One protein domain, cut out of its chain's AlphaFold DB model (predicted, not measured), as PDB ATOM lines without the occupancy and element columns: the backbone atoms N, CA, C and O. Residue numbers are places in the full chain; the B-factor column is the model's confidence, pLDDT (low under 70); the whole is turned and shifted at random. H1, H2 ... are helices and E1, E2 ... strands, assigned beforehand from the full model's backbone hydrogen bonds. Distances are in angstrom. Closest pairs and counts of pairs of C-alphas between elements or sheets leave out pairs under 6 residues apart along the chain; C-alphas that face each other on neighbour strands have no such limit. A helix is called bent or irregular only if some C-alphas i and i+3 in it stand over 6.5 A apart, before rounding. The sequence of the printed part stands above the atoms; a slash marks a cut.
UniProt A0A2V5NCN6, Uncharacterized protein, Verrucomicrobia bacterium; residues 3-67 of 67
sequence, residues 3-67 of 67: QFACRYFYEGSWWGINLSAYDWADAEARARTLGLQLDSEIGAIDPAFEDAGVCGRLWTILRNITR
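AT A GLANCE: This is residues 3 to 67 of the 67 residues of an uncharacterized protein of Verrucomicrobia bacterium (UniProt A0A2V5NCN6). A small, strongly twisted sheet of three strands makes the middle layer, with one helix packed over each face: H1 runs along the strands on one face, and H2 crosses the strands on the other, mainly over the edge strand E2. E1 and E2 form a hairpin, and E3 lies on the other side of E1 and bends partway along. The printed part has 65 residues, with the named elements E1, E2, H1, E3 and H2 in that order; the sheet runs E2, E1, E3, antiparallel throughout. The class is mixed, helices and strands. The whole is compact, with a radius of gyration of the C-alphas of 11.9 A and spans of 33 by 26 by 21 A.

IN THESE COORDINATES: In the sheet, E1 is residues 3 to 10, 21.5 A long, and its C-alpha 3 is at (166.182, 168.518, 179.002). E2 is residues 13 to 21, 24.9 A long, and E3 is residues 37 to 44, 19.5 A long, with a bend of 60 degrees at residue 40. H1 is residues 24 to 34, 15.0 A long, beginning at C-alpha 24 (172.287, 175.643, 180.450). H2 is residues 54 to 65, 16.9 A long, ending at C-alpha 65 (176.516, 158.322, 174.974); it is neither bent nor irregular, but only just: C-alphas 54 and 57 are 6.0 A apart.

HOW THE PARTS SIT: E1 is the inner strand. E1 and E2 are antiparallel, 150 degrees between their directions, with N 6 and O 17 within hydrogen-bond range at 2.8 A. E1 and E3 are antiparallel at 152 degrees, with N 5 and O 40 at 2.8 A. H1 is on the sheet at a height of 7.9 A, only just over E2 and E1 with 3 C-alphas falling on each, and runs along the strands, at 23 degrees to E1 on the local plane. The closest C-alphas of H1 and E2 are those of Ala 27 and Ala 21, 5.2 A apart. E2, H1 and E3 form a split strand-helix-strand unit, two strands running the same way with E1 between them, and its crossover is right-handed. H2 is on the opposite face from H1, giving three layers, helices on both faces of the sheet. Its height is also 7.9 A; it lies over E2 and runs across the strands, at 75 degrees to E2 on the local plane. The closest C-alphas of H2 and E2 are those of Leu 58 and Gly 16, 7.0 A apart. H1 and H2 are apart. In both helices every O i to N i+4 pair is within hydrogen-bond range.

THE WHOLE: The two C-alphas farthest apart are those of Gly 12 and Ala 48, 35.4 A. The printed part has no cut. The links E1 to E2, E2 to H1 and H1 to E3 are tight, and the link E3 to H2, with 9 residues, is short. The mean pLDDT of the printed part is 73.3; residues 44 to 67 are under 70, and H2 has a mean of 48.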
ATOM      1  N   GLN A   3     165.633 169.671 178.304       83.12
ATOM      2  CA  GLN A   3     166.182 168.518 179.002       83.12
ATOM      3  C   GLN A   3     167.686 168.494 178.876       83.12
ATOM      4  O   GLN A   3     168.235 168.764 177.806       83.12
ATOM      5  N   PHE A   4     168.316 168.069 179.956       85.06
ATOM      6  CA  PHE A   4     169.745 167.876 180.031       85.06
ATOM      7  C   PHE A   4     170.045 166.484 180.568       85.06
ATOM      8  O   PHE A   4     169.416 166.028 181.524       85.06
ATOM      9  N   ALA A   5     171.000 165.804 179.940       84.69
ATOM     10  CA  ALA A   5     171.515 164.536 180.415       84.69
ATOM     11  C   ALA A   5     172.409 164.815 181.617       84.69
ATOM     12  O   ALA A   5     173.345 165.614 181.536       84.69
ATOM     13  N   CYS A   6     172.099 164.165 182.727       86.56
ATOM     14  CA  CYS A   6     172.898 164.198 183.932       86.56
ATOM     15  C   CYS A   6     173.243 162.777 184.363       86.56
ATOM     16  O   CYS A   6     172.540 161.819 184.031       86.56
ATOM     17  N   ARG A   7     174.283 162.646 185.179       87.12
ATOM     18  CA  ARG A   7     174.629 161.391 185.837       87.12
ATOM     19  C   ARG A   7     175.026 161.590 187.288       87.12
ATOM     20  O   ARG A   7     175.499 162.656 187.677       87.12
ATOM     21  N   TYR A   8     174.858 160.545 188.082       83.19
ATOM     22  CA  TYR A   8     175.325 160.488 189.461       83.19
ATOM     23  C   TYR A   8     175.900 159.110 189.770       83.19
ATOM     24  O   TYR A   8     175.566 158.118 189.118       83.19
ATOM     25  N   PHE A   9     176.797 159.058 190.751       84.94
ATOM     26  CA  PHE A   9     177.407 157.814 191.195       84.94
ATOM     27  C   PHE A   9     176.669 157.287 192.423       84.94
ATOM     28  O   PHE A   9     176.552 157.988 193.429       84.94
ATOM     29  N   TYR A  10     176.166 156.060 192.339       82.56
ATOM     30  CA  TYR A  10     175.411 155.421 193.412       82.56
ATOM     31  C   TYR A  10     175.644 153.909 193.394       82.56
ATOM     32  O   TYR A  10     175.611 153.283 192.333       82.56
ATOM     33  N   GLU A  11     175.923 153.336 194.569       90.19
ATOM     34  CA  GLU A  11     176.180 151.897 194.764       90.19
ATOM     35  C   GLU A  11     177.232 151.307 193.802       90.19
ATOM     36  O   GLU A  11     177.071 150.232 193.229       90.19
ATOM     37  N   GLY A  12     178.343 152.021 193.603       88.06
ATOM     38  CA  GLY A  12     179.453 151.533 192.777       88.06
ATOM     39  C   GLY A  12     179.235 151.663 191.265       88.06
ATOM     40  O   GLY A  12     180.092 151.230 190.499       88.06
ATOM     41  N   SER A  13     178.122 152.258 190.829       83.06
ATOM     42  CA  SER A  13     177.768 152.400 189.414       83.06
ATOM     43  C   SER A  13     177.348 153.827 189.061       83.06
ATOM     44  O   SER A  13     176.874 154.592 189.902       83.06
ATOM     45  N   TRP A  14     177.517 154.185 187.787       81.94
ATOM     46  CA  TRP A  14     177.007 155.438 187.234       81.94
ATOM     47  C   TRP A  14     175.571 155.266 186.751       81.94
ATOM     48  O   TRP A  14     175.276 154.356 185.976       81.94
ATOM     49  N   TRP A  15     174.702 156.180 187.168       82.38
ATOM     50  CA  TRP A  15     173.292 156.221 186.800       82.38
ATOM     51  C   TRP A  15     172.990 157.502 186.036       82.38
ATOM     52  O   TRP A  15     173.433 158.577 186.436       82.38
ATOM     53  N   GLY A  16     172.239 157.387 184.942       80.50
ATOM     54  CA  GLY A  16     171.752 158.537 184.184       80.50
ATOM     55  C   GLY A  16     170.422 159.052 184.729       80.50
ATOM     56  O   GLY A  16     169.575 158.270 185.158       80.50
ATOM     57  N   ILE A  17     170.217 160.362 184.661       81.00
ATOM     58  CA  ILE A  17     168.947 161.029 184.950       81.00
ATOM     59  C   ILE A  17     168.767 162.218 184.006       81.00
ATOM     60  O   ILE A  17     169.735 162.867 183.614       81.00
ATOM     61  N   ASN A  18     167.524 162.518 183.643       82.44
ATOM     62  CA  ASN A  18     167.210 163.716 182.876       82.44
ATOM     63  C   ASN A  18     166.855 164.864 183.821       82.44
ATOM     64  O   ASN A  18     166.073 164.686 184.757       82.44
ATOM     65  N   LEU A  19     167.408 166.041 183.554       82.62
ATOM     66  CA  LEU A  19     167.142 167.261 184.300       82.62
ATOM     67  C   LEU A  19     166.395 168.257 183.414       82.62
ATOM     68  O   LEU A  19     166.907 168.691 182.382       82.62
ATOM     69  N   SER A  20     165.197 168.650 183.842       84.31
ATOM     70  CA  SER A  20     164.422 169.707 183.194       84.31
ATOM     71  C   SER A  20     164.893 171.085 183.675       84.31
ATOM     72  O   SER A  20     164.831 171.375 184.874       84.31
ATOM     73  N   ALA A  21     165.323 171.948 182.754       85.94
ATOM     74  CA  ALA A  21     165.770 173.314 183.047       85.94
ATOM     75  C   ALA A  21     165.424 174.286 181.903       85.94
ATOM     76  O   ALA A  21     165.042 173.870 180.804       85.94
ATOM     77  N   TYR A  22     165.489 175.593 182.155       88.12
ATOM     78  CA  TYR A  22     165.169 176.609 181.143       88.12
ATOM     79  C   TYR A  22     166.293 176.794 180.121       88.12
ATOM     80  O   TYR A  22     166.038 176.847 178.915       88.12
ATOM     81  N   ASP A  23     167.527 176.836 180.605       89.62
ATOM     82  CA  ASP A  23     168.750 176.988 179.831       89.62
ATOM     83  C   ASP A  23     169.906 176.239 180.517       89.62
ATOM     84  O   ASP A  23     169.717 175.567 181.533       89.62
ATOM     85  N   TRP A  24     171.100 176.319 179.930       90.94
ATOM     86  CA  TRP A  24     172.287 175.643 180.450       90.94
ATOM     87  C   TRP A  24     172.709 176.162 181.834       90.94
ATOM     88  O   TRP A  24     173.113 175.372 182.683       90.94
ATOM     89  N   ALA A  25     172.590 177.466 182.091       94.81
ATOM     90  CA  ALA A  25     172.996 178.055 183.367       94.81
ATOM     91  C   ALA A  25     172.068 177.604 184.510       94.81
ATOM     92  O   ALA A  25     172.537 177.254 185.595       94.81
ATOM     93  N   ASP A  26     170.759 177.540 184.250       92.44
ATOM     94  CA  ASP A  26     169.769 176.948 185.154       92.44
ATOM     95  C   ASP A  26     170.045 175.448 185.372       92.44
ATOM     96  O   ASP A  26     169.999 174.964 186.506       92.44
ATOM     97  N   ALA A  27     170.410 174.710 184.316       91.06
ATOM     98  CA  ALA A  27     170.770 173.296 184.414       91.06
ATOM     99  C   ALA A  27     172.010 173.068 185.294       91.06
ATOM    100  O   ALA A  27     171.979 172.207 186.173       91.06
ATOM    101  N   GLU A  28     173.074 173.856 185.124       94.56
ATOM    102  CA  GLU A  28     174.285 173.780 185.950       94.56
ATOM    103  C   GLU A  28     174.008 174.103 187.419       94.56
ATOM    104  O   GLU A  28     174.486 173.396 188.311       94.56
ATOM    105  N   ALA A  29     173.223 175.150 187.688       94.25
ATOM    106  CA  ALA A  29     172.873 175.544 189.048       94.25
ATOM    107  C   ALA A  29     172.097 174.432 189.772       94.25
ATOM    108  O   ALA A  29     172.402 174.086 190.921       94.25
ATOM    109  N   ARG A  30     171.129 173.818 189.084       91.62
ATOM    110  CA  ARG A  30     170.340 172.695 189.606       91.62
ATOM    111  C   ARG A  30     171.172 171.430 189.768       91.62
ATOM    112  O   ARG A  30     171.130 170.829 190.837       91.62
ATOM    113  N   ALA A  31     171.954 171.057 188.756       90.88
ATOM    114  CA  ALA A  31     172.836 169.896 188.813       90.88
ATOM    115  C   ALA A  31     173.809 170.009 189.995       90.88
ATOM    116  O   ALA A  31     173.917 169.075 190.786       90.88
ATOM    117  N   ARG A  32     174.413 171.186 190.204       92.19
ATOM    118  CA  ARG A  32     175.278 171.456 191.363       92.19
ATOM    119  C   ARG A  32     174.540 171.300 192.690       92.19
ATOM    120  O   ARG A  32     175.077 170.689 193.607       92.19
ATOM    121  N   THR A  33     173.326 171.837 192.789       92.75
ATOM    122  CA  THR A  33     172.501 171.745 194.006       92.75
ATOM    123  C   THR A  33     172.151 170.294 194.342       92.75
ATOM    124  O   THR A  33     172.100 169.920 195.509       92.75
ATOM    125  N   LEU A  34     171.945 169.471 193.313       87.88
ATOM    126  CA  LEU A  34     171.574 168.062 193.431       87.88
ATOM    127  C   LEU A  34     172.779 167.104 193.471       87.88
ATOM    128  O   LEU A  34     172.584 165.901 193.613       87.88
ATOM    129  N   GLY A  35     174.013 167.603 193.332       89.50
ATOM    130  CA  GLY A  35     175.213 166.762 193.260       89.50
ATOM    131  C   GLY A  35     175.299 165.901 191.992       89.50
ATOM    132  O   GLY A  35     175.910 164.835 192.011       89.50
ATOM    133  N   LEU A  36     174.674 166.341 190.900       88.88
ATOM    134  CA  LEU A  36     174.684 165.668 189.603       88.88
ATOM    135  C   LEU A  36     175.809 166.211 188.716       88.88
ATOM    136  O   LEU A  36     176.121 167.403 188.740       88.88
ATOM    137  N   GLN A  37     176.370 165.352 187.867       91.88
ATOM    138  CA  GLN A  37     177.233 165.770 186.770       91.88
ATOM    139  C   GLN A  37     176.383 166.029 185.526       91.88
ATOM    140  O   GLN A  37     175.702 165.126 185.049       91.88
ATOM    141  N   LEU A  38     176.433 167.258 185.016       89.75
ATOM    142  CA  LEU A  38     175.799 167.657 183.763       89.75
ATOM    143  C   LEU A  38     176.672 167.204 182.584       89.75
ATOM    144  O   LEU A  38     177.852 167.547 182.542       89.75
ATOM    145  N   ASP A  39     176.103 166.449 181.644       88.31
ATOM    146  CA  ASP A  39     176.841 165.911 180.495       88.31
ATOM    147  C   ASP A  39     176.489 166.643 179.188       88.31
ATOM    148  O   ASP A  39     177.387 167.091 178.474       88.31
ATOM    149  N   SER A  40     175.200 166.784 178.848       82.44
ATOM    150  CA  SER A  40     174.787 167.388 177.568       82.44
ATOM    151  C   SER A  40     173.360 167.947 177.560       82.44
ATOM    152  O   SER A  40     172.505 167.542 178.345       82.44
ATOM    153  N   GLU A  41     173.080 168.874 176.637       85.44
ATOM    154  CA  GLU A  41     171.716 169.314 176.322       85.44
ATOM    155  C   GLU A  41     171.067 168.306 175.364       85.44
ATOM    156  O   GLU A  41     171.635 167.953 174.333       85.44
ATOM    157  N   ILE A  42     169.856 167.862 175.697       79.12
ATOM    158  CA  ILE A  42     169.067 166.908 174.903       79.12
ATOM    159  C   ILE A  42     168.030 167.645 174.035       79.12
ATOM    160  O   ILE A  42     167.581 167.125 173.015       79.12
ATOM    161  N   GLY A  43     167.654 168.871 174.419       73.12
ATOM    162  CA  GLY A  43     166.662 169.705 173.733       73.12
ATOM    163  C   GLY A  43     165.302 169.722 174.441       73.12
ATOM    164  O   GLY A  43     165.194 169.370 175.612       73.12
ATOM    165  N   ALA A  44     164.245 170.176 173.766       68.31
ATOM    166  CA  ALA A  44     162.902 170.241 174.353       68.31
ATOM    167  C   ALA A  44     162.200 168.866 174.352       68.31
ATOM    168  O   ALA A  44     162.328 168.094 173.399       68.31
ATOM    169  N   ILE A  45     161.428 168.562 175.405       61.56
ATOM    170  CA  ILE A  45     160.435 167.478 175.339       61.56
ATOM    171  C   ILE A  45     159.193 168.025 174.650       61.56
ATOM    172  O   ILE A  45     158.675 169.067 175.051       61.56
ATOM    173  N   ASP A  46     158.734 167.314 173.626       56.50
ATOM    174  CA  ASP A  46     157.396 167.493 173.083       56.50
ATOM    175  C   ASP A  46     156.375 166.996 174.132       56.50
ATOM    176  O   ASP A  46     156.451 165.824 174.520       56.50
ATOM    177  N   PRO A  47     155.454 167.858 174.611       55.97
ATOM    178  CA  PRO A  47     154.480 167.519 175.652       55.97
ATOM    179  C   PRO A  47     153.640 166.274 175.336       55.97
ATOM    180  O   PRO A  47     153.175 165.600 176.250       55.97
ATOM    181  N   ALA A  48     153.480 165.911 174.058       56.50
ATOM    182  CA  ALA A  48     152.772 164.696 173.652       56.50
ATOM    183  C   ALA A  48     153.458 163.391 174.111       56.50
ATOM    184  O   ALA A  48     152.860 162.319 174.039       56.50
ATOM    185  N   PHE A  49     154.706 163.468 174.583       53.19
ATOM    186  CA  PHE A  49     155.509 162.335 175.045       53.19
ATOM    187  C   PHE A  49     155.846 162.413 176.540       53.19
ATOM    188  O   PHE A  49     156.707 161.667 177.005       53.19
ATOM    189  N   GLU A  50     155.188 163.296 177.295       51.78
ATOM    190  CA  GLU A  50     155.416 163.453 178.738       51.78
ATOM    191  C   GLU A  50     155.033 162.176 179.521       51.78
ATOM    192  O   GLU A  50     155.736 161.797 180.457       51.78
ATOM    193  N   ASP A  51     154.027 161.429 179.039       47.94
ATOM    194  CA  ASP A  51     153.596 160.125 179.578       47.94
ATOM    195  C   ASP A  51     154.359 158.915 179.006       47.94
ATOM    196  O   ASP A  51     154.236 157.795 179.511       47.94
ATOM    197  N   ALA A  52     155.183 159.104 177.968       49.19
ATOM    198  CA  ALA A  52     155.980 158.037 177.360       49.19
ATOM    199  C   ALA A  52     157.249 157.758 178.184       49.19
ATOM    200  O   ALA A  52     158.363 157.819 177.673       49.19
ATOM    201  N   GLY A  53     157.048 157.469 179.473       45.62
ATOM    202  CA  GLY A  53     157.960 156.787 180.381       45.62
ATOM    203  C   GLY A  53     159.399 157.297 180.389       45.62
ATOM    204  O   GLY A  53     160.207 156.959 179.526       45.62
ATOM    205  N   VAL A  54     159.766 157.962 181.483       48.66
ATOM    206  CA  VAL A  54     161.146 158.297 181.885       48.66
ATOM    207  C   VAL A  54     162.159 157.170 181.576       48.66
ATOM    208  O   VAL A  54     163.284 157.455 181.174       48.66
ATOM    209  N   CYS A  55     161.755 155.893 181.644       48.81
ATOM    210  CA  CYS A  55     162.578 154.726 181.302       48.81
ATOM    211  C   CYS A  55     162.898 154.542 179.804       48.81
ATOM    212  O   CYS A  55     164.006 154.116 179.476       48.81
ATOM    213  N   GLY A  56     161.970 154.835 178.885       49.12
ATOM    214  CA  GLY A  56     162.158 154.568 177.451       49.12
ATOM    215  C   GLY A  56     163.231 155.463 176.832       49.12
ATOM    216  O   GLY A  56     164.110 154.995 176.107       49.12
ATOM    217  N   ARG A  57     163.214 156.751 177.192       53.81
ATOM    218  CA  ARG A  57     164.182 157.734 176.690       53.81
ATOM    219  C   ARG A  57     165.529 157.652 177.408       53.81
ATOM    220  O   ARG A  57     166.554 157.799 176.746       53.81
ATOM    221  N   LEU A  58     165.537 157.354 178.717       51.66
ATOM    222  CA  LEU A  58     166.765 157.108 179.487       51.66
ATOM    223  C   LEU A  58     167.619 156.021 178.818       51.66
ATOM    224  O   LEU A  58     168.821 156.199 178.640       51.66
ATOM    225  N   TRP A  59     166.976 154.942 178.362       51.47
ATOM    226  CA  TRP A  59     167.645 153.846 177.666       51.47
ATOM    227  C   TRP A  59     168.238 154.310 176.317       51.47
ATOM    228  O   TRP A  59     169.405 154.042 176.024       51.47
ATOM    229  N   THR A  60     167.487 155.061 175.500       50.56
ATOM    230  CA  THR A  60     167.969 155.573 174.199       50.56
ATOM    231  C   THR A  60     169.129 156.563 174.334       50.56
ATOM    232  O   THR A  60     170.070 156.505 173.545       50.56
ATOM    233  N   ILE A  61     169.093 157.456 175.327       50.88
ATOM    234  CA  ILE A  61     170.140 158.465 175.548       50.88
ATOM    235  C   ILE A  61     171.420 157.802 176.076       50.88
ATOM    236  O   ILE A  61     172.494 158.038 175.524       50.88
ATOM    237  N   LEU A  62     171.312 156.895 177.056       48.50
ATOM    238  CA  LEU A  62     172.462 156.139 177.565       48.50
ATOM    239  C   LEU A  62     173.131 155.288 176.471       48.50
ATOM    240  O   LEU A  62     174.359 155.253 176.415       48.50
ATOM    241  N   ARG A  63     172.365 154.668 175.553       42.88
ATOM    242  CA  ARG A  63     172.925 153.915 174.403       42.88
ATOM    243  C   ARG A  63     173.675 154.804 173.402       42.88
ATOM    244  O   ARG A  63     174.562 154.307 172.718       42.88
ATOM    245  N   ASN A  64     173.311 156.083 173.289       38.69
ATOM    246  CA  ASN A  64     173.960 157.021 172.367       38.69
ATOM    247  C   ASN A  64     175.213 157.683 172.960       38.69
ATOM    248  O   ASN A  64     176.092 158.063 172.201       38.69
ATOM    249  N   ILE A  65     175.318 157.797 174.289       44.59
ATOM    250  CA  ILE A  65     176.516 158.322 174.974       44.59
ATOM    251  C   ILE A  65     177.602 157.240 175.128       44.59
ATOM    252  O   ILE A  65     178.782 157.551 175.241       44.59
ATOM    253  N   THR A  66     177.222 155.958 175.125       43.94
ATOM    254  CA  THR A  66     178.141 154.815 175.297       43.94
ATOM    255  C   THR A  66     178.673 154.218 173.985       43.94
ATOM    256  O   THR A  66     179.235 153.121 174.009       43.94
ATOM    257  N   ARG A  67     178.516 154.905 172.845       38.38
ATOM    258  CA  ARG A  67     179.080 154.500 171.546       38.38
ATOM    259  C   ARG A  67     180.230 155.391 171.108       38.38
ATOM    260  O   ARG A  67     180.096 156.622 171.257       38.38
TER     261      ARG A  67